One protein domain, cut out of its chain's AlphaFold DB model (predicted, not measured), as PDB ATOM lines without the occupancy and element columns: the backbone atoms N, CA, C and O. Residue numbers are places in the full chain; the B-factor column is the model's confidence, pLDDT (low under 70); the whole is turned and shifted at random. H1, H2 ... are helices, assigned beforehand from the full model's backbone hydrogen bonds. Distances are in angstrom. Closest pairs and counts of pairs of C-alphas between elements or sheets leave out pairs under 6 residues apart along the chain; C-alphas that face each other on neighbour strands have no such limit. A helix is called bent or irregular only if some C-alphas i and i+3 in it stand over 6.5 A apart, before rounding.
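This is residues 4 to 139 of the 139 residues of an uncharacterized protein of Pedobacter sp. V48 (UniProt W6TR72). Six helices make an elongated body in which H2 and H6 run side by side, opposite ways, and H3 folds back along H2 as a helical hairpin whose turn makes one end of the long axis. On the other side of H6, H5 folds back against it, H4 packs on the first part of H5, and short H1 packs on H4. The printed part has 136 residues with six named helices, H1 to H6 in order along the chain, and no named strand; its class is all helix, and the helix packing is mostly aligned. It is only just loose, close to compact, with a radius of gyration of the C-alphas of 17.4 A, and it spans 61 by 32 by 22 A.

Begin with H6, residues 111 to 137, the longest helix, which has a kink of 26 degrees near residue 124. It touches H2, residues 12 to 31, at a shallow tilt of 26 degrees, opposite ways; look at Ile 18 and Gly 118, whose C-alphas are the closest at 4.9 A. H5, residues 82 to 107, forms a hairpin with H6 at a shallow tilt of 15 degrees, the closest C-alphas being those of Asp 104 and Phe 112, 5.3 A apart. H5 has a kink of 40 degrees near residue 97. H2 forms a hairpin with H3, residues 37 to 58, at a shallow tilt of 31 degrees, and the C-alphas of Ile 27 and Gly 47 are the closest at 4.9 A. H4, residues 60 to 77, forms a hairpin with H5, which touches it with residues 88 to 96 alone; the closest C-alphas, of Leu 77 and Lys 88, are 6.1 A apart. H1, residues 4 to 9, touches H4 at a shallow tilt of 33 degrees, only just short of steep, the closest C-alphas being those of Phe 8 and Phe 71 at 6.3 A. H1 and H6 are close but not clearly touching. H2 and H4 are near each other, as are H3 and H4, while H4 and H6 are apart. In H1, H2 and H4 every O i to N i+4 pair is within hydrogen-bond range; in H3 it is 16 of 18, in H5 18 of 22, in H6 22 of 23.

Find C-alpha 111 at (-31.378, 14.184, 32.345); from there H6 runs 38.7 A to C-alpha 137 at (-11.690, -7.743, 57.416). H5 is 38.2 A long and irregular, C-alphas 83 and 86 being 8.2 A apart. H3, 29.5 A, is only just irregular, with C-alphas 38 and 41 at 6.8 A. H2 measures 28.2 A, H4 25.3 A, and H1, 8.7 A, starts at C-alpha 4 at (-15.870, 4.196, 57.382).

Look at Thr 36 and Tyr 139, whose C-alphas are the two farthest apart, 61.1 A. The printed part has no cut, and its five links between helices are tight. Residue 139, the chain's last, has pLDDT under 70; the mean of the printed part is 90.0.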
ATOM      1  N   LYS A   4     -14.917   3.209  57.902       85.62
ATOM      2  CA  LYS A   4     -15.870   4.196  57.382       85.62
ATOM      3  C   LYS A   4     -15.273   5.003  56.234       85.62
ATOM      4  O   LYS A   4     -15.933   5.242  55.225       85.62
ATOM      5  N   PHE A   5     -13.996   5.355  56.345       85.94
ATOM      6  CA  PHE A   5     -13.279   6.054  55.286       85.94
ATOM      7  C   PHE A   5     -13.072   5.164  54.048       85.94
ATOM      8  O   PHE A   5     -13.135   5.651  52.920       85.94
ATOM      9  N   MET A   6     -12.892   3.850  54.220       86.88
ATOM     10  CA  MET A   6     -12.816   2.913  53.090       86.88
ATOM     11  C   MET A   6     -14.150   2.799  52.348       86.88
ATOM     12  O   MET A   6     -14.153   2.803  51.116       86.88
ATOM     13  N   PHE A   7     -15.275   2.763  53.068       88.31
ATOM     14  CA  PHE A   7     -16.602   2.794  52.447       88.31
ATOM     15  C   PHE A   7     -16.851   4.107  51.713       88.31
ATOM     16  O   PHE A   7     -17.236   4.068  50.543       88.31
ATOM     17  N   PHE A   8     -16.517   5.244  52.324       89.12
ATOM     18  CA  PHE A   8     -16.650   6.544  51.672       89.12
ATOM     19  C   PHE A   8     -15.855   6.623  50.366       89.12
ATOM     20  O   PHE A   8     -16.367   7.103  49.355       89.12
ATOM     21  N   ARG A   9     -14.628   6.082  50.335       90.81
ATOM     22  CA  ARG A   9     -13.835   6.038  49.099       90.81
ATOM     23  C   ARG A   9     -14.583   5.334  47.973       90.81
ATOM     24  O   ARG A   9     -14.451   5.762  46.840       90.81
ATOM     25  N   THR A  10     -15.408   4.322  48.239       94.12
ATOM     26  CA  THR A  10     -16.158   3.634  47.171       94.12
ATOM     27  C   THR A  10     -17.218   4.504  46.480       94.12
ATOM     28  O   THR A  10     -17.686   4.128  45.406       94.12
ATOM     29  N   ASN A  11     -17.548   5.690  47.015       93.69
ATOM     30  CA  ASN A  11     -18.471   6.635  46.374       93.69
ATOM     31  C   ASN A  11     -17.978   7.179  45.036       93.69
ATOM     32  O   ASN A  11     -18.803   7.621  44.238       93.69
ATOM     33  N   TRP A  12     -16.675   7.102  44.738       95.06
ATOM     34  CA  TRP A  12     -16.180   7.482  43.412       95.06
ATOM     35  C   TRP A  12     -16.855   6.669  42.293       95.06
ATOM     36  O   TRP A  12     -17.050   7.195  41.201       95.06
ATOM     37  N   ILE A  13     -17.275   5.425  42.573       96.56
ATOM     38  CA  ILE A  13     -18.006   4.573  41.623       96.56
ATOM     39  C   ILE A  13     -19.342   5.224  41.252       96.56
ATOM     40  O   ILE A  13     -19.708   5.264  40.081       96.56
ATOM     41  N   ASN A  14     -20.042   5.780  42.243       96.62
ATOM     42  CA  ASN A  14     -21.312   6.470  42.039       96.62
ATOM     43  C   ASN A  14     -21.134   7.777  41.267       96.62
ATOM     44  O   ASN A  14     -21.894   8.034  40.336       96.62
ATOM     45  N   LEU A  15     -20.095   8.552  41.594       95.06
ATOM     46  CA  LEU A  15     -19.748   9.762  40.843       95.06
ATOM     47  C   LEU A  15     -19.489   9.444  39.370       95.06
ATOM     48  O   LEU A  15     -20.084  10.060  38.489       95.06
ATOM     49  N   LEU A  16     -18.647   8.443  39.109       95.88
ATOM     50  CA  LEU A  16     -18.296   8.040  37.753       95.88
ATOM     51  C   LEU A  16     -19.508   7.488  36.994       95.88
ATOM     52  O   LEU A  16     -19.685   7.811  35.823       95.88
ATOM     53  N   GLY A  17     -20.365   6.700  37.647       96.25
ATOM     54  CA  GLY A  17     -21.574   6.160  37.028       96.25
ATOM     55  C   GLY A  17     -22.583   7.234  36.620       96.25
ATOM     56  O   GLY A  17     -23.042   7.231  35.479       96.25
ATOM     57  N   ILE A  18     -22.875   8.190  37.508       95.94
ATOM     58  CA  ILE A  18     -23.754   9.330  37.194       95.94
ATOM     59  C   ILE A  18     -23.138  10.184  36.088       95.94
ATOM     60  O   ILE A  18     -23.814  10.489  35.107       95.94
ATOM     61  N   PHE A  19     -21.854  10.531  36.226       95.31
ATOM     62  CA  PHE A  19     -21.136  11.339  35.243       95.31
ATOM     63  C   PHE A  19     -21.227  10.703  33.856       95.31
ATOM     64  O   PHE A  19     -21.632  11.357  32.902       95.31
ATOM     65  N   THR A  20     -20.917   9.410  33.758       95.62
ATOM     66  CA  THR A  20     -20.908   8.673  32.490       95.62
ATOM     67  C   THR A  20     -22.306   8.604  31.881       95.62
ATOM     68  O   THR A  20     -22.458   8.850  30.687       95.62
ATOM     69  N   ALA A  21     -23.334   8.319  32.685       96.25
ATOM     70  CA  ALA A  21     -24.713   8.232  32.207       96.25
ATOM     71  C   ALA A  21     -25.210   9.575  31.648       96.25
ATOM     72  O   ALA A  21     -25.704   9.632  30.521       96.25
ATOM     73  N   VAL A  22     -25.024  10.661  32.402       94.44
ATOM     74  CA  VAL A  22     -25.434  12.010  31.980       94.44
ATOM     75  C   VAL A  22     -24.618  12.480  30.776       94.44
ATOM     76  O   VAL A  22     -25.171  13.086  29.862       94.44
ATOM     77  N   TYR A  23     -23.324  12.163  30.736       94.25
ATOM     78  CA  TYR A  23     -22.444  12.524  29.628       94.25
ATOM     79  C   TYR A  23     -22.848  11.852  28.316       94.25
ATOM     80  O   TYR A  23     -22.981  12.522  27.292       94.25
ATOM     81  N   ILE A  24     -23.106  10.542  28.355       94.12
ATOM     82  CA  ILE A  24     -23.593   9.790  27.193       94.12
ATOM     83  C   ILE A  24     -24.941  10.345  26.733       94.12
ATOM     84  O   ILE A  24     -25.130  10.559  25.539       94.12
ATOM     85  N   TYR A  25     -25.858  10.621  27.664       93.56
ATOM     86  CA  TYR A  25     -27.139  11.232  27.325       93.56
ATOM     87  C   TYR A  25     -26.968  12.593  26.646       93.56
ATOM     88  O   TYR A  25     -27.564  12.814  25.597       93.56
ATOM     89  N   GLY A  26     -26.096  13.458  27.170       90.88
ATOM     90  CA  GLY A  26     -25.787  14.750  26.561       90.88
ATOM     91  C   GLY A  26     -25.290  14.618  25.118       90.88
ATOM     92  O   GLY A  26     -25.824  15.268  24.217       90.88
ATOM     93  N   ILE A  27     -24.359  13.693  24.862       90.69
ATOM     94  CA  ILE A  27     -23.888  13.395  23.500       90.69
ATOM     95  C   ILE A  27     -25.037  12.909  22.608       90.69
ATOM     96  O   ILE A  27     -25.189  13.406  21.494       90.69
ATOM     97  N   ILE A  28     -25.865  11.975  23.086       91.38
ATOM     98  CA  ILE A  28     -27.010  11.453  22.321       91.38
ATOM     99  C   ILE A  28     -27.990  12.582  21.978       91.38
ATOM    100  O   ILE A  28     -28.427  12.673  20.834       91.38
ATOM    101  N   THR A  29     -28.298  13.465  22.931       89.38
ATOM    102  CA  THR A  29     -29.203  14.600  22.694       89.38
ATOM    103  C   THR A  29     -28.634  15.627  21.722       89.38
ATOM    104  O   THR A  29     -29.378  16.171  20.911       89.38
ATOM    105  N   ALA A  30     -27.323  15.873  21.754       88.12
ATOM    106  CA  ALA A  30     -26.672  16.748  20.785       88.12
ATOM    107  C   ALA A  30     -26.700  16.131  19.377       88.12
ATOM    108  O   ALA A  30     -26.964  16.820  18.395       88.12
ATOM    109  N   LEU A  31     -26.491  14.815  19.278       87.25
ATOM    110  CA  LEU A  31     -26.552  14.087  18.012       87.25
ATOM    111  C   LEU A  31     -27.966  14.009  17.432       87.25
ATOM    112  O   LEU A  31     -28.120  14.073  16.214       87.25
ATOM    113  N   SER A  32     -29.005  13.913  18.265       87.06
ATOM    114  CA  SER A  32     -30.391  13.860  17.780       87.06
ATOM    115  C   SER A  32     -30.891  15.190  17.205       87.06
ATOM    116  O   SER A  32     -31.959  15.221  16.602       87.06
ATOM    117  N   GLN A  33     -30.146  16.283  17.392       83.12
ATOM    118  CA  GLN A  33     -30.451  17.603  16.832       83.12
ATOM    119  C   GLN A  33     -29.774  17.852  15.474       83.12
ATOM    120  O   GLN A  33     -29.996  18.896  14.863       83.12
ATOM    121  N   VAL A  34     -28.970  16.907  14.975       85.31
ATOM    122  CA  VAL A  34     -28.299  17.036  13.677       85.31
ATOM    123  C   VAL A  34     -29.308  16.841  12.545       85.31
ATOM    124  O   VAL A  34     -29.799  15.736  12.321       85.31
ATOM    125  N   SER A  35     -29.585  17.906  11.793       77.31
ATOM    126  CA  SER A  35     -30.446  17.869  10.602       77.31
ATOM    127  C   SER A  35     -29.680  17.678   9.289       77.31
ATOM    128  O   SER A  35     -30.255  17.229   8.299       77.31
ATOM    129  N   THR A  36     -28.384  18.004   9.264       80.06
ATOM    130  CA  THR A  36     -27.576  18.046   8.037       80.06
ATOM    131  C   THR A  36     -26.172  17.499   8.277       80.06
ATOM    132  O   THR A  36     -25.595  17.681   9.345       80.06
ATOM    133  N   PHE A  37     -25.568  16.862   7.267       72.81
ATOM    134  CA  PHE A  37     -24.237  16.243   7.398       72.81
ATOM    135  C   PHE A  37     -23.124  17.259   7.722       72.81
ATOM    136  O   PHE A  37     -22.181  16.941   8.443       72.81
ATOM    137  N   ASN A  38     -23.270  18.505   7.255       73.50
ATOM    138  CA  ASN A  38     -22.352  19.607   7.562       73.50
ATOM    139  C   ASN A  38     -22.405  20.045   9.039       73.50
ATOM    140  O   ASN A  38     -21.421  20.571   9.552       73.50
ATOM    141  N   ASP A  39     -23.507  19.771   9.743       76.50
ATOM    142  CA  ASP A  39     -23.684  20.129  11.155       76.50
ATOM    143  C   ASP A  39     -23.164  19.042  12.104       76.50
ATOM    144  O   ASP A  39     -23.030  19.280  13.306       76.50
ATOM    145  N   LEU A  40     -22.827  17.857  11.575       75.94
ATOM    146  CA  LEU A  40     -22.381  16.705  12.358       75.94
ATOM    147  C   LEU A  40     -21.080  17.004  13.119       75.94
ATOM    148  O   LEU A  40     -20.981  16.721  14.312       75.94
ATOM    149  N   GLY A  41     -20.090  17.607  12.447       77.31
ATOM    150  CA  GLY A  41     -18.789  17.920  13.047       77.31
ATOM    151  C   GLY A  41     -18.902  18.929  14.192       77.31
ATOM    152  O   GLY A  41     -18.361  18.710  15.275       77.31
ATOM    153  N   ASN A  42     -19.680  19.993  13.985       78.38
ATOM    154  CA  ASN A  42     -19.936  20.995  15.015       78.38
ATOM    155  C   ASN A  42     -20.744  20.402  16.175       78.38
ATOM    156  O   ASN A  42     -20.365  20.571  17.330       78.38
ATOM    157  N   SER A  43     -21.812  19.655  15.889       79.12
ATOM    158  CA  SER A  43     -22.675  19.065  16.922       79.12
ATOM    159  C   SER A  43     -21.954  18.015  17.766       79.12
ATOM    160  O   SER A  43     -22.223  17.906  18.958       79.12
ATOM    161  N   LEU A  44     -20.987  17.287  17.197       80.06
ATOM    162  CA  LEU A  44     -20.116  16.386  17.955       80.06
ATOM    163  C   LEU A  44     -19.203  17.145  18.917       80.06
ATOM    164  O   LEU A  44     -19.111  16.767  20.083       80.06
ATOM    165  N   ILE A  45     -18.556  18.219  18.457       83.44
ATOM    166  CA  ILE A  45     -17.656  19.033  19.287       83.44
ATOM    167  C   ILE A  45     -18.443  19.725  20.407       83.44
ATOM    168  O   ILE A  45     -18.068  19.621  21.576       83.44
ATOM    169  N   TRP A  46     -19.558  20.379  20.071       79.44
ATOM    170  CA  TRP A  46     -20.431  21.037  21.046       79.44
ATOM    171  C   TRP A  46     -21.128  20.036  21.966       79.44
ATOM    172  O   TRP A  46     -21.283  20.315  23.149       79.44
ATOM    173  N   GLY A  47     -21.487  18.853  21.470       83.31
ATOM    174  CA  GLY A  47     -22.053  17.774  22.272       83.31
ATOM    175  C   GLY A  47     -21.059  17.227  23.291       83.31
ATOM    176  O   GLY A  47     -21.384  17.153  24.474       83.31
ATOM    177  N   PHE A  48     -19.832  16.905  22.869       87.44
ATOM    178  CA  PHE A  48     -18.768  16.434  23.764       87.44
ATOM    179  C   PHE A  48     -18.379  17.506  24.790       87.44
ATOM    180  O   PHE A  48     -18.485  17.287  25.998       87.44
ATOM    181  N   LEU A  49     -17.956  18.685  24.326       87.31
ATOM    182  CA  LEU A  49     -17.460  19.744  25.209       87.31
ATOM    183  C   LEU A  49     -18.584  20.372  26.032       87.31
ATOM    184  O   LEU A  49     -18.410  20.607  27.225       87.31
ATOM    185  N   GLY A  50     -19.746  20.606  25.426       84.62
ATOM    186  CA  GLY A  50     -20.906  21.185  26.098       84.62
ATOM    187  C   GLY A  50     -21.464  20.268  27.180       84.62
ATOM    188  O   GLY A  50     -21.730  20.742  28.281       84.62
ATOM    189  N   SER A  51     -21.554  18.956  26.931       87.06
ATOM    190  CA  SER A  51     -21.973  18.000  27.969       87.06
ATOM    191  C   SER A  51     -20.953  17.930  29.102       87.06
ATOM    192  O   SER A  51     -21.330  17.937  30.272       87.06
ATOM    193  N   PHE A  52     -19.657  17.925  28.781       88.50
ATOM    194  CA  PHE A  52     -18.593  17.920  29.785       88.50
ATOM    195  C   PHE A  52     -18.644  19.167  30.683       88.50
ATOM    196  O   PHE A  52     -18.676  19.056  31.912       88.50
ATOM    197  N   ILE A  53     -18.715  20.356  30.074       87.06
ATOM    198  CA  ILE A  53     -18.813  21.640  30.781       87.06
ATOM    199  C   ILE A  53     -20.125  21.720  31.569       87.06
ATOM    200  O   ILE A  53     -20.116  22.138  32.725       87.06
ATOM    201  N   GLY A  54     -21.240  21.279  30.984       83.69
ATOM    202  CA  GLY A  54     -22.546  21.204  31.638       83.69
ATOM    203  C   GLY A  54     -22.490  20.408  32.937       83.69
ATOM    204  O   GLY A  54     -22.924  20.876  33.989       83.69
ATOM    205  N   ILE A  55     -21.876  19.229  32.892       87.62
ATOM    206  CA  ILE A  55     -21.786  18.350  34.058       87.62
ATOM    207  C   ILE A  55     -20.853  18.920  35.129       87.62
ATOM    208  O   ILE A  55     -21.171  18.825  36.313       87.62
ATOM    209  N   ILE A  56     -19.714  19.502  34.755       86.19
ATOM    210  CA  ILE A  56     -18.720  19.975  35.732       86.19
ATOM    211  C   ILE A  56     -19.098  21.336  36.312       86.19
ATOM    212  O   ILE A  56     -19.079  21.509  37.528       86.19
ATOM    213  N   VAL A  57     -19.427  22.301  35.453       80.69
ATOM    214  CA  VAL A  57     -19.636  23.698  35.848       80.69
ATOM    215  C   VAL A  57     -21.058  23.897  36.353       80.69
ATOM    216  O   VAL A  57     -21.258  24.304  37.496       80.69
ATOM    217  N   PHE A  58     -22.059  23.560  35.538       75.00
ATOM    218  CA  PHE A  58     -23.459  23.739  35.933       75.00
ATOM    219  C   PHE A  58     -23.909  22.676  36.942       75.00
ATOM    220  O   PHE A  58     -24.707  22.965  37.832       75.00
ATOM    221  N   GLY A  59     -23.335  21.472  36.873       83.75
ATOM    222  CA  GLY A  59     -23.556  20.412  37.854       83.75
ATOM    223  C   GLY A  59     -22.783  20.573  39.167       83.75
ATOM    224  O   GLY A  59     -22.915  19.722  40.041       83.75
ATOM    225  N   PHE A  60     -21.992  21.634  39.367       87.19
ATOM    226  CA  PHE A  60     -21.144  21.762  40.560       87.19
ATOM    227  C   PHE A  60     -21.930  21.692  41.883       87.19
ATOM    228  O   PHE A  60     -21.574  20.930  42.784       87.19
ATOM    229  N   TYR A  61     -23.043  22.427  41.986       87.69
ATOM    230  CA  TYR A  61     -23.911  22.384  43.171       87.69
ATOM    231  C   TYR A  61     -24.521  21.001  43.397       87.69
ATOM    232  O   TYR A  61     -24.651  20.558  44.540       87.69
ATOM    233  N   PHE A  62     -24.855  20.306  42.307       89.75
ATOM    234  CA  PHE A  62     -25.306  18.924  42.365       89.75
ATOM    235  C   PHE A  62     -24.217  18.024  42.956       89.75
ATOM    236  O   PHE A  62     -24.496  17.288  43.899       89.75
ATOM    237  N   TRP A  63     -22.976  18.120  42.470       92.50
ATOM    238  CA  TRP A  63     -21.871  17.291  42.955       92.50
ATOM    239  C   TRP A  63     -21.568  17.518  44.428       92.50
ATOM    240  O   TRP A  63     -21.390  16.547  45.162       92.50
ATOM    241  N   LEU A  64     -21.556  18.774  44.878       92.69
ATOM    242  CA  LEU A  64     -21.369  19.088  46.292       92.69
ATOM    243  C   LEU A  64     -22.469  18.460  47.150       92.69
ATOM    244  O   LEU A  64     -22.162  17.701  48.068       92.69
ATOM    245  N   GLY A  65     -23.740  18.714  46.820       92.62
ATOM    246  CA  GLY A  65     -24.869  18.157  47.567       92.62
ATOM    247  C   GLY A  65     -24.865  16.629  47.571       92.62
ATOM    248  O   GLY A  65     -25.048  16.013  48.622       92.62
ATOM    249  N   PHE A  66     -24.580  16.020  46.417       93.75
ATOM    250  CA  PHE A  66     -24.478  14.577  46.252       93.75
ATOM    251  C   PHE A  66     -23.359  13.979  47.116       93.75
ATOM    252  O   PHE A  66     -23.602  13.052  47.882       93.75
ATOM    253  N   ILE A  67     -22.139  14.518  47.066       94.31
ATOM    254  CA  ILE A  67     -21.018  14.006  47.871       94.31
ATOM    255  C   ILE A  67     -21.316  14.145  49.367       94.31
ATOM    256  O   ILE A  67     -21.067  13.207  50.130       94.31
ATOM    257  N   THR A  68     -21.878  15.281  49.790       93.62
ATOM    258  CA  THR A  68     -22.225  15.519  51.195       93.62
ATOM    259  C   THR A  68     -23.285  14.540  51.692       93.62
ATOM    260  O   THR A  68     -23.087  13.923  52.740       93.62
ATOM    261  N   ILE A  69     -24.385  14.343  50.954       94.75
ATOM    262  CA  ILE A  69     -25.442  13.420  51.390       94.75
ATOM    263  C   ILE A  69     -24.962  11.966  51.385       94.75
ATOM    264  O   ILE A  69     -25.267  11.226  52.316       94.75
ATOM    265  N   MET A  70     -24.145  11.576  50.403       94.00
ATOM    266  CA  MET A  70     -23.543  10.243  50.335       94.00
ATOM    267  C   MET A  70     -22.628   9.978  51.530       94.00
ATOM    268  O   MET A  70     -22.714   8.925  52.154       94.00
ATOM    269  N   PHE A  71     -21.795  10.952  51.907       92.62
ATOM    270  CA  PHE A  71     -20.962  10.840  53.102       92.62
ATOM    271  C   PHE A  71     -21.804  10.651  54.371       92.62
ATOM    272  O   PHE A  71     -21.516   9.768  55.176       92.62
ATOM    273  N   ILE A  72     -22.865  11.445  54.541       93.56
ATOM    274  CA  ILE A  72     -23.756  11.345  55.704       93.56
ATOM    275  C   ILE A  72     -24.447   9.974  55.742       93.56
ATOM    276  O   ILE A  72     -24.463   9.323  56.788       93.56
ATOM    277  N   LEU A  73     -24.991   9.514  54.616       93.19
ATOM    278  CA  LEU A  73     -25.685   8.228  54.544       93.19
ATOM    279  C   LEU A  73     -24.736   7.049  54.758       93.19
ATOM    280  O   LEU A  73     -25.111   6.115  55.461       93.19
ATOM    281  N   ASP A  74     -23.499   7.114  54.268       91.25
ATOM    282  CA  ASP A  74     -22.484   6.092  54.538       91.25
ATOM    283  C   ASP A  74     -22.197   5.951  56.032       91.25
ATOM    284  O   ASP A  74     -22.090   4.834  56.542       91.25
ATOM    285  N   LEU A  75     -22.103   7.074  56.750       90.19
ATOM    286  CA  LEU A  75     -21.859   7.073  58.192       90.19
ATOM    287  C   LEU A  75     -23.016   6.461  58.991       90.19
ATOM    288  O   LEU A  75     -22.766   5.882  60.052       90.19
ATOM    289  N   ILE A  76     -24.251   6.615  58.504       91.50
ATOM    290  CA  ILE A  76     -25.477   6.169  59.178       91.50
ATOM    291  C   ILE A  76     -25.827   4.722  58.802       91.50
ATOM    292  O   ILE A  76     -26.152   3.910  59.668       91.50
ATOM    293  N   LEU A  77     -25.795   4.392  57.509       88.19
ATOM    294  CA  LEU A  77     -26.334   3.147  56.963       88.19
ATOM    295  C   LEU A  77     -25.283   2.040  56.868       88.19
ATOM    296  O   LEU A  77     -25.615   0.873  57.118       88.19
ATOM    297  N   LEU A  78     -24.035   2.348  56.506       86.50
ATOM    298  CA  LEU A  78     -23.027   1.321  56.228       86.50
ATOM    299  C   LEU A  78     -22.310   0.856  57.499       86.50
ATOM    300  O   LEU A  78     -21.860   1.629  58.337       86.50
ATOM    301  N   ASN A  79     -22.204  -0.464  57.636       84.06
ATOM    302  CA  ASN A  79     -21.482  -1.139  58.711       84.06
ATOM    303  C   ASN A  79     -20.899  -2.464  58.186       84.06
ATOM    304  O   ASN A  79     -21.157  -2.840  57.044       84.06
ATOM    305  N   MET A  80     -20.153  -3.195  59.022       80.19
ATOM    306  CA  MET A  80     -19.561  -4.498  58.666       80.19
ATOM    307  C   MET A  80     -20.590  -5.588  58.309       80.19
ATOM    308  O   MET A  80     -20.220  -6.649  57.822       80.19
ATOM    309  N   ASN A  81     -21.892  -5.382  58.535       83.62
ATOM    310  CA  ASN A  81     -22.880  -6.431  58.313       83.62
ATOM    311  C   ASN A  81     -23.239  -6.569  56.825       83.62
ATOM    312  O   ASN A  81     -24.095  -5.850  56.292       83.62
ATOM    313  N   ARG A  82     -22.641  -7.569  56.174       82.31
ATOM    314  CA  ARG A  82     -22.867  -7.897  54.760       82.31
ATOM    315  C   ARG A  82     -24.305  -8.325  54.441       82.31
ATOM    316  O   ARG A  82     -24.765  -8.088  53.321       82.31
ATOM    317  N   LYS A  83     -25.039  -8.905  55.400       86.50
ATOM    318  CA  LYS A  83     -26.367  -9.526  55.188       86.50
ATOM    319  C   LYS A  83     -27.398  -8.566  54.588       86.50
ATOM    320  O   LYS A  83     -28.286  -9.000  53.857       86.50
ATOM    321  N   TYR A  84     -27.275  -7.269  54.870       90.25
ATOM    322  CA  TYR A  84     -28.229  -6.246  54.428       90.25
ATOM    323  C   TYR A  84     -27.609  -5.170  53.529       90.25
ATOM    324  O   TYR A  84     -28.250  -4.148  53.291       90.25
ATOM    325  N   LEU A  85     -26.398  -5.390  53.001       92.56
ATOM    326  CA  LEU A  85     -25.668  -4.385  52.221       92.56
ATOM    327  C   LEU A  85     -26.475  -3.867  51.019       92.56
ATOM    328  O   LEU A  85     -26.655  -2.664  50.881       92.56
ATOM    329  N   LEU A  86     -27.029  -4.761  50.192       92.44
ATOM    330  CA  LEU A  86     -27.826  -4.355  49.024       92.44
ATOM    331  C   LEU A  86     -29.076  -3.555  49.411       92.44
ATOM    332  O   LEU A  86     -29.415  -2.592  48.735       92.44
ATOM    333  N   ARG A  87     -29.744  -3.917  50.515       93.44
ATOM    334  CA  ARG A  87     -30.932  -3.189  50.993       93.44
ATOM    335  C   ARG A  87     -30.575  -1.785  51.473       93.44
ATOM    336  O   ARG A  87     -31.320  -0.851  51.210       93.44
ATOM    337  N   LYS A  88     -29.432  -1.639  52.149       94.56
ATOM    338  CA  LYS A  88     -28.916  -0.345  52.617       94.56
ATOM    339  C   LYS A  88     -28.564   0.571  51.449       94.56
ATOM    340  O   LYS A  88     -29.019   1.704  51.432       94.56
ATOM    341  N   LEU A  89     -27.849   0.049  50.450       94.62
ATOM    342  CA  LEU A  89     -27.501   0.804  49.241       94.62
ATOM    343  C   LEU A  89     -28.735   1.159  48.400       94.62
ATOM    344  O   LEU A  89     -28.792   2.233  47.813       94.62
ATOM    345  N   PHE A  90     -29.746   0.287  48.363       95.69
ATOM    346  CA  PHE A  90     -31.018   0.609  47.717       95.69
ATOM    347  C   PHE A  90     -31.764   1.732  48.450       95.69
ATOM    348  O   PHE A  90     -32.283   2.640  47.812       95.69
ATOM    349  N   LEU A  91     -31.789   1.711  49.784       95.62
ATOM    350  CA  LEU A  91     -32.399   2.775  50.584       95.62
ATOM    351  C   LEU A  91     -31.656   4.107  50.413       95.62
ATOM    352  O   LEU A  91     -32.286   5.149  50.260       95.62
ATOM    353  N   GLU A  92     -30.328   4.062  50.373       94.94
ATOM    354  CA  GLU A  92     -29.482   5.209  50.042       94.94
ATOM    355  C   GLU A  92     -29.814   5.767  48.652       94.94
ATOM    356  O   GLU A  92     -30.025   6.971  48.509       94.94
ATOM    357  N   TRP A  93     -29.955   4.891  47.651       97.00
ATOM    358  CA  TRP A  93     -30.408   5.274  46.316       97.00
ATOM    359  C   TRP A  93     -31.773   5.970  46.349       97.00
ATOM    360  O   TRP A  93     -31.886   7.074  45.830       97.00
ATOM    361  N   VAL A  94     -32.781   5.399  47.019       96.69
ATOM    362  CA  VAL A  94     -34.125   6.004  47.119       96.69
ATOM    363  C   VAL A  94     -34.064   7.407  47.730       96.69
ATOM    364  O   VAL A  94     -34.652   8.341  47.181       96.69
ATOM    365  N   ILE A  95     -33.350   7.571  48.849       95.94
ATOM    366  CA  ILE A  95     -33.260   8.857  49.552       95.94
ATOM    367  C   ILE A  95     -32.602   9.905  48.656       95.94
ATOM    368  O   ILE A  95     -33.173  10.975  48.441       95.94
ATOM    369  N   VAL A  96     -31.430   9.590  48.104       95.31
ATOM    370  CA  VAL A  96     -30.652  10.542  47.303       95.31
ATOM    371  C   VAL A  96     -31.332  10.837  45.967       95.31
ATOM    372  O   VAL A  96     -31.286  11.975  45.509       95.31
ATOM    373  N   SER A  97     -32.000   9.858  45.353       95.38
ATOM    374  CA  SER A  97     -32.706  10.040  44.080       95.38
ATOM    375  C   SER A  97     -34.025  10.802  44.205       95.38
ATOM    376  O   SER A  97     -34.462  11.393  43.218       95.38
ATOM    377  N   SER A  98     -34.651  10.840  45.383       95.06
ATOM    378  CA  SER A  98     -35.969  11.464  45.576       95.06
ATOM    379  C   SER A  98     -36.103  12.919  45.071       95.06
ATOM    380  O   SER A  98     -37.033  13.169  44.297       95.06
ATOM    381  N   PRO A  99     -35.200  13.880  45.381       92.38
ATOM    382  CA  PRO A  99     -35.306  15.240  44.841       92.38
ATOM    383  C   PRO A  99     -35.129  15.300  43.315       92.38
ATOM    384  O   PRO A  99     -35.695  16.179  42.661       92.38
ATOM    385  N   PHE A 100     -34.372  14.366  42.732       92.62
ATOM    386  CA  PHE A 100     -34.138  14.307  41.288       92.62
ATOM    387  C   PHE A 100     -35.334  13.729  40.546       92.62
ATOM    388  O   PHE A 100     -35.717  14.282  39.526       92.62
ATOM    389  N   ILE A 101     -35.979  12.698  41.094       94.38
ATOM    390  CA  ILE A 101     -37.239  12.165  40.554       94.38
ATOM    391  C   ILE A 101     -38.327  13.246  40.588       94.38
ATOM    392  O   ILE A 101     -39.041  13.440  39.611       94.38
ATOM    393  N   TYR A 102     -38.425  14.010  41.681       94.75
ATOM    394  CA  TYR A 102     -39.345  15.150  41.740       94.75
ATOM    395  C   TYR A 102     -39.032  16.204  40.665       94.75
ATOM    396  O   TYR A 102     -39.941  16.711  40.007       94.75
ATOM    397  N   SER A 103     -37.750  16.524  40.472       90.62
ATOM    398  CA  SER A 103     -37.308  17.508  39.475       90.62
ATOM    399  C   SER A 103     -37.548  17.032  38.039       90.62
ATOM    400  O   SER A 103     -37.959  17.834  37.204       90.62
ATOM    401  N   ASP A 104     -37.350  15.741  37.767       91.69
ATOM    402  CA  ASP A 104     -37.654  15.089  36.489       91.69
ATOM    403  C   ASP A 104     -39.124  15.292  36.108       91.69
ATOM    404  O   ASP A 104     -39.419  15.824  35.041       91.69
ATOM    405  N   ILE A 105     -40.040  14.997  37.038       94.88
ATOM    406  CA  ILE A 105     -41.488  15.148  36.832       94.88
ATOM    407  C   ILE A 105     -41.875  16.625  36.689       94.88
ATOM    408  O   ILE A 105     -42.652  16.983  35.807       94.88
ATOM    409  N   LYS A 106     -41.347  17.497  37.558       95.44
ATOM    410  CA  LYS A 106     -41.730  18.915  37.592       95.44
ATOM    411  C   LYS A 106     -41.262  19.684  36.359       95.44
ATOM    412  O   LYS A 106     -41.994  20.541  35.870       95.44
ATOM    413  N   TYR A 107     -40.038  19.429  35.904       93.12
ATOM    414  CA  TYR A 107     -39.414  20.177  34.811       93.12
ATOM    415  C   TYR A 107     -39.403  19.409  33.484       93.12
ATOM    416  O   TYR A 107     -38.932  19.954  32.489       93.12
ATOM    417  N   ASN A 108     -39.918  18.173  33.458       92.75
ATOM    418  CA  ASN A 108     -39.926  17.275  32.300       92.75
ATOM    419  C   ASN A 108     -38.537  17.143  31.644       92.75
ATOM    420  O   ASN A 108     -38.390  17.202  30.423       92.75
ATOM    421  N   ASN A 109     -37.497  17.026  32.475       89.00
ATOM    422  CA  ASN A 109     -36.113  16.985  32.021       89.00
ATOM    423  C   ASN A 109     -35.473  15.626  32.315       89.00
ATOM    424  O   ASN A 109     -34.923  15.404  33.393       89.00
ATOM    425  N   TRP A 110     -35.468  14.784  31.283       93.00
ATOM    426  CA  TRP A 110     -35.001  13.398  31.286       93.00
ATOM    427  C   TRP A 110     -33.555  13.201  31.755       93.00
ATOM    428  O   TRP A 110     -33.176  12.085  32.118       93.00
ATOM    429  N   VAL A 111     -32.734  14.258  31.786       91.81
ATOM    430  CA  VAL A 111     -31.378  14.184  32.345       91.81
ATOM    431  C   VAL A 111     -31.389  13.698  33.799       91.81
ATOM    432  O   VAL A 111     -30.491  12.961  34.212       91.81
ATOM    433  N   PHE A 112     -32.423  14.060  34.569       93.00
ATOM    434  CA  PHE A 112     -32.567  13.639  35.958       93.00
ATOM    435  C   PHE A 112     -32.901  12.153  36.054       93.00
ATOM    436  O   PHE A 112     -32.259  11.443  36.830       93.00
ATOM    437  N   PHE A 113     -33.828  11.660  35.230       94.88
ATOM    438  CA  PHE A 113     -34.097  10.228  35.128       94.88
ATOM    439  C   PHE A 113     -32.836   9.428  34.768       94.88
ATOM    440  O   PHE A 113     -32.518   8.436  35.429       94.88
ATOM    441  N   VAL A 114     -32.066   9.889  33.776       96.06
ATOM    442  CA  VAL A 114     -30.807   9.242  33.375       96.06
ATOM    443  C   VAL A 114     -29.792   9.233  34.519       96.06
ATOM    444  O   VAL A 114     -29.160   8.204  34.762       96.06
ATOM    445  N   ALA A 115     -29.652  10.338  35.255       95.06
ATOM    446  CA  ALA A 115     -28.773  10.405  36.420       95.06
ATOM    447  C   ALA A 115     -29.193   9.402  37.510       95.06
ATOM    448  O   ALA A 115     -28.349   8.685  38.050       95.06
ATOM    449  N   VAL A 116     -30.496   9.301  37.801       96.50
ATOM    450  CA  VAL A 116     -31.062   8.362  38.785       96.50
ATOM    451  C   VAL A 116     -30.829   6.905  38.374       96.50
ATOM    452  O   VAL A 116     -30.428   6.085  39.208       96.50
ATOM    453  N   ALA A 117     -31.030   6.582  37.095       96.88
ATOM    454  CA  ALA A 117     -30.773   5.251  36.555       96.88
ATOM    455  C   ALA A 117     -29.272   4.907  36.581       96.88
ATOM    456  O   ALA A 117     -28.887   3.829  37.042       96.88
ATOM    457  N   GLY A 118     -28.413   5.842  36.160       97.19
ATOM    458  CA  GLY A 118     -26.958   5.695  36.220       97.19
ATOM    459  C   GLY A 118     -26.459   5.478  37.648       97.19
ATOM    460  O   GLY A 118     -25.624   4.606  37.892       97.19
ATOM    461  N   PHE A 119     -27.034   6.199  38.612       97.44
ATOM    462  CA  PHE A 119     -26.730   6.022  40.025       97.44
ATOM    463  C   PHE A 119     -27.132   4.638  40.549       97.44
ATOM    464  O   PHE A 119     -26.356   4.017  41.271       97.44
ATOM    465  N   LEU A 120     -28.298   4.113  40.154       97.19
ATOM    466  CA  LEU A 120     -28.735   2.769  40.552       97.19
ATOM    467  C   LEU A 120     -27.749   1.693  40.079       97.19
ATOM    468  O   LEU A 120     -27.341   0.819  40.850       97.19
ATOM    469  N   VAL A 121     -27.339   1.778  38.811       96.75
ATOM    470  CA  VAL A 121     -26.351   0.865  38.225       96.75
ATOM    471  C   VAL A 121     -25.021   0.977  38.971       96.75
ATOM    472  O   VAL A 121     -24.431  -0.038  39.349       96.75
ATOM    473  N   ALA A 122     -24.571   2.200  39.248       97.12
ATOM    474  CA  ALA A 122     -23.335   2.445  39.980       97.12
ATOM    475  C   ALA A 122     -23.367   1.877  41.408       97.12
ATOM    476  O   ALA A 122     -22.403   1.231  41.825       97.12
ATOM    477  N   GLN A 123     -24.495   2.005  42.117       95.31
ATOM    478  CA  GLN A 123     -24.677   1.426  43.452       95.31
ATOM    479  C   GLN A 123     -24.543  -0.097  43.435       95.31
ATOM    480  O   GLN A 123     -23.966  -0.690  44.353       95.31
ATOM    481  N   TRP A 124     -25.003  -0.751  42.369       95.31
ATOM    482  CA  TRP A 124     -24.836  -2.194  42.228       95.31
ATOM    483  C   TRP A 124     -23.365  -2.602  42.064       95.31
ATOM    484  O   TRP A 124     -22.919  -3.584  42.670       95.31
ATOM    485  N   TYR A 125     -22.573  -1.832  41.313       95.88
ATOM    486  CA  TYR A 125     -21.121  -2.036  41.237       95.88
ATOM    487  C   TYR A 125     -20.425  -1.720  42.562       95.88
ATOM    488  O   TYR A 125     -19.558  -2.483  43.005       95.88
ATOM    489  N   ARG A 126     -20.843  -0.651  43.242       95.50
ATOM    490  CA  ARG A 126     -20.323  -0.263  44.554       95.50
ATOM    491  C   ARG A 126     -20.559  -1.340  45.611       95.50
ATOM    492  O   ARG A 126     -19.651  -1.629  46.390       95.50
ATOM    493  N   ALA A 127     -21.707  -2.019  45.580       94.75
ATOM    494  CA  ALA A 127     -21.997  -3.148  46.465       94.75
ATOM    495  C   ALA A 127     -20.932  -4.253  46.379       94.75
ATOM    496  O   ALA A 127     -20.532  -4.817  47.399       94.75
ATOM    497  N   LYS A 128     -20.429  -4.542  45.169       93.81
ATOM    498  CA  LYS A 128     -19.359  -5.532  44.963       93.81
ATOM    499  C   LYS A 128     -18.040  -5.067  45.582       93.81
ATOM    500  O   LYS A 128     -17.337  -5.880  46.179       93.81
ATOM    501  N   ALA A 129     -17.714  -3.779  45.467       93.25
ATOM    502  CA  ALA A 129     -16.507  -3.204  46.061       93.25
ATOM    503  C   ALA A 129     -16.560  -3.234  47.598       93.25
ATOM    504  O   ALA A 129     -15.626  -3.728  48.228       93.25
ATOM    505  N   ILE A 130     -17.671  -2.797  48.200       92.50
ATOM    506  CA  ILE A 130     -17.862  -2.835  49.660       92.50
ATOM    507  C   ILE A 130     -17.846  -4.279  50.175       92.50
ATOM    508  O   ILE A 130     -17.198  -4.567  51.178       92.50
ATOM    509  N   GLY A 131     -18.495  -5.209  49.468       92.12
ATOM    510  CA  GLY A 131     -18.497  -6.623  49.843       92.12
ATOM    511  C   GLY A 131     -17.095  -7.240  49.902       92.12
ATOM    512  O   GLY A 131     -16.837  -8.051  50.788       92.12
ATOM    513  N   LYS A 132     -16.180  -6.832  49.010       90.88
ATOM    514  CA  LYS A 132     -14.766  -7.246  49.060       90.88
ATOM    515  C   LYS A 132     -14.033  -6.665  50.269       90.88
ATOM    516  O   LYS A 132     -13.240  -7.376  50.874       90.88
ATOM    517  N   ILE A 133     -14.302  -5.405  50.619       90.75
ATOM    518  CA  ILE A 133     -13.706  -4.758  51.798       90.75
ATOM    519  C   ILE A 133     -14.132  -5.499  53.064       90.75
ATOM    520  O   ILE A 133     -13.275  -5.866  53.855       90.75
ATOM    521  N   ILE A 134     -15.431  -5.765  53.231       89.88
ATOM    522  CA  ILE A 134     -15.944  -6.485  54.406       89.88
ATOM    523  C   ILE A 134     -15.303  -7.873  54.505       89.88
ATOM    524  O   ILE A 134     -14.776  -8.213  55.555       89.88
ATOM    525  N   ALA A 135     -15.273  -8.632  53.402       87.75
ATOM    526  CA  ALA A 135     -14.673  -9.964  53.393       87.75
ATOM    527  C   ALA A 135     -13.193  -9.944  53.802       87.75
ATOM    528  O   ALA A 135     -12.761 -10.830  54.521       87.75
ATOM    529  N   TRP A 136     -12.420  -8.935  53.388       86.69
ATOM    530  CA  TRP A 136     -11.007  -8.813  53.764       86.69
ATOM    531  C   TRP A 136     -10.791  -8.582  55.268       86.69
ATOM    532  O   TRP A 136      -9.756  -8.974  55.779       86.69
ATOM    533  N   TYR A 137     -11.751  -7.970  55.966       83.69
ATOM    534  CA  TYR A 137     -11.690  -7.743  57.416       83.69
ATOM    535  C   TYR A 137     -12.266  -8.894  58.255       83.69
ATOM    536  O   TYR A 137     -12.130  -8.881  59.476       83.69
ATOM    537  N   GLU A 138     -12.959  -9.848  57.627       79.44
ATOM    538  CA  GLU A 138     -13.459 -11.062  58.287       79.44
ATOM    539  C   GLU A 138     -12.375 -12.161  58.393       79.44
ATOM    540  O   GLU A 138     -12.601 -13.151  59.091       79.44
ATOM    541  N   TYR A 139     -11.215 -11.977  57.744       63.31
ATOM    542  CA  TYR A 139     -10.023 -12.839  57.805       63.31
ATOM    543  C   TYR A 139      -8.864 -12.141  58.521       63.31
ATOM    544  O   TYR A 139      -8.074 -12.866  59.165       63.31
TER     545      TYR A 139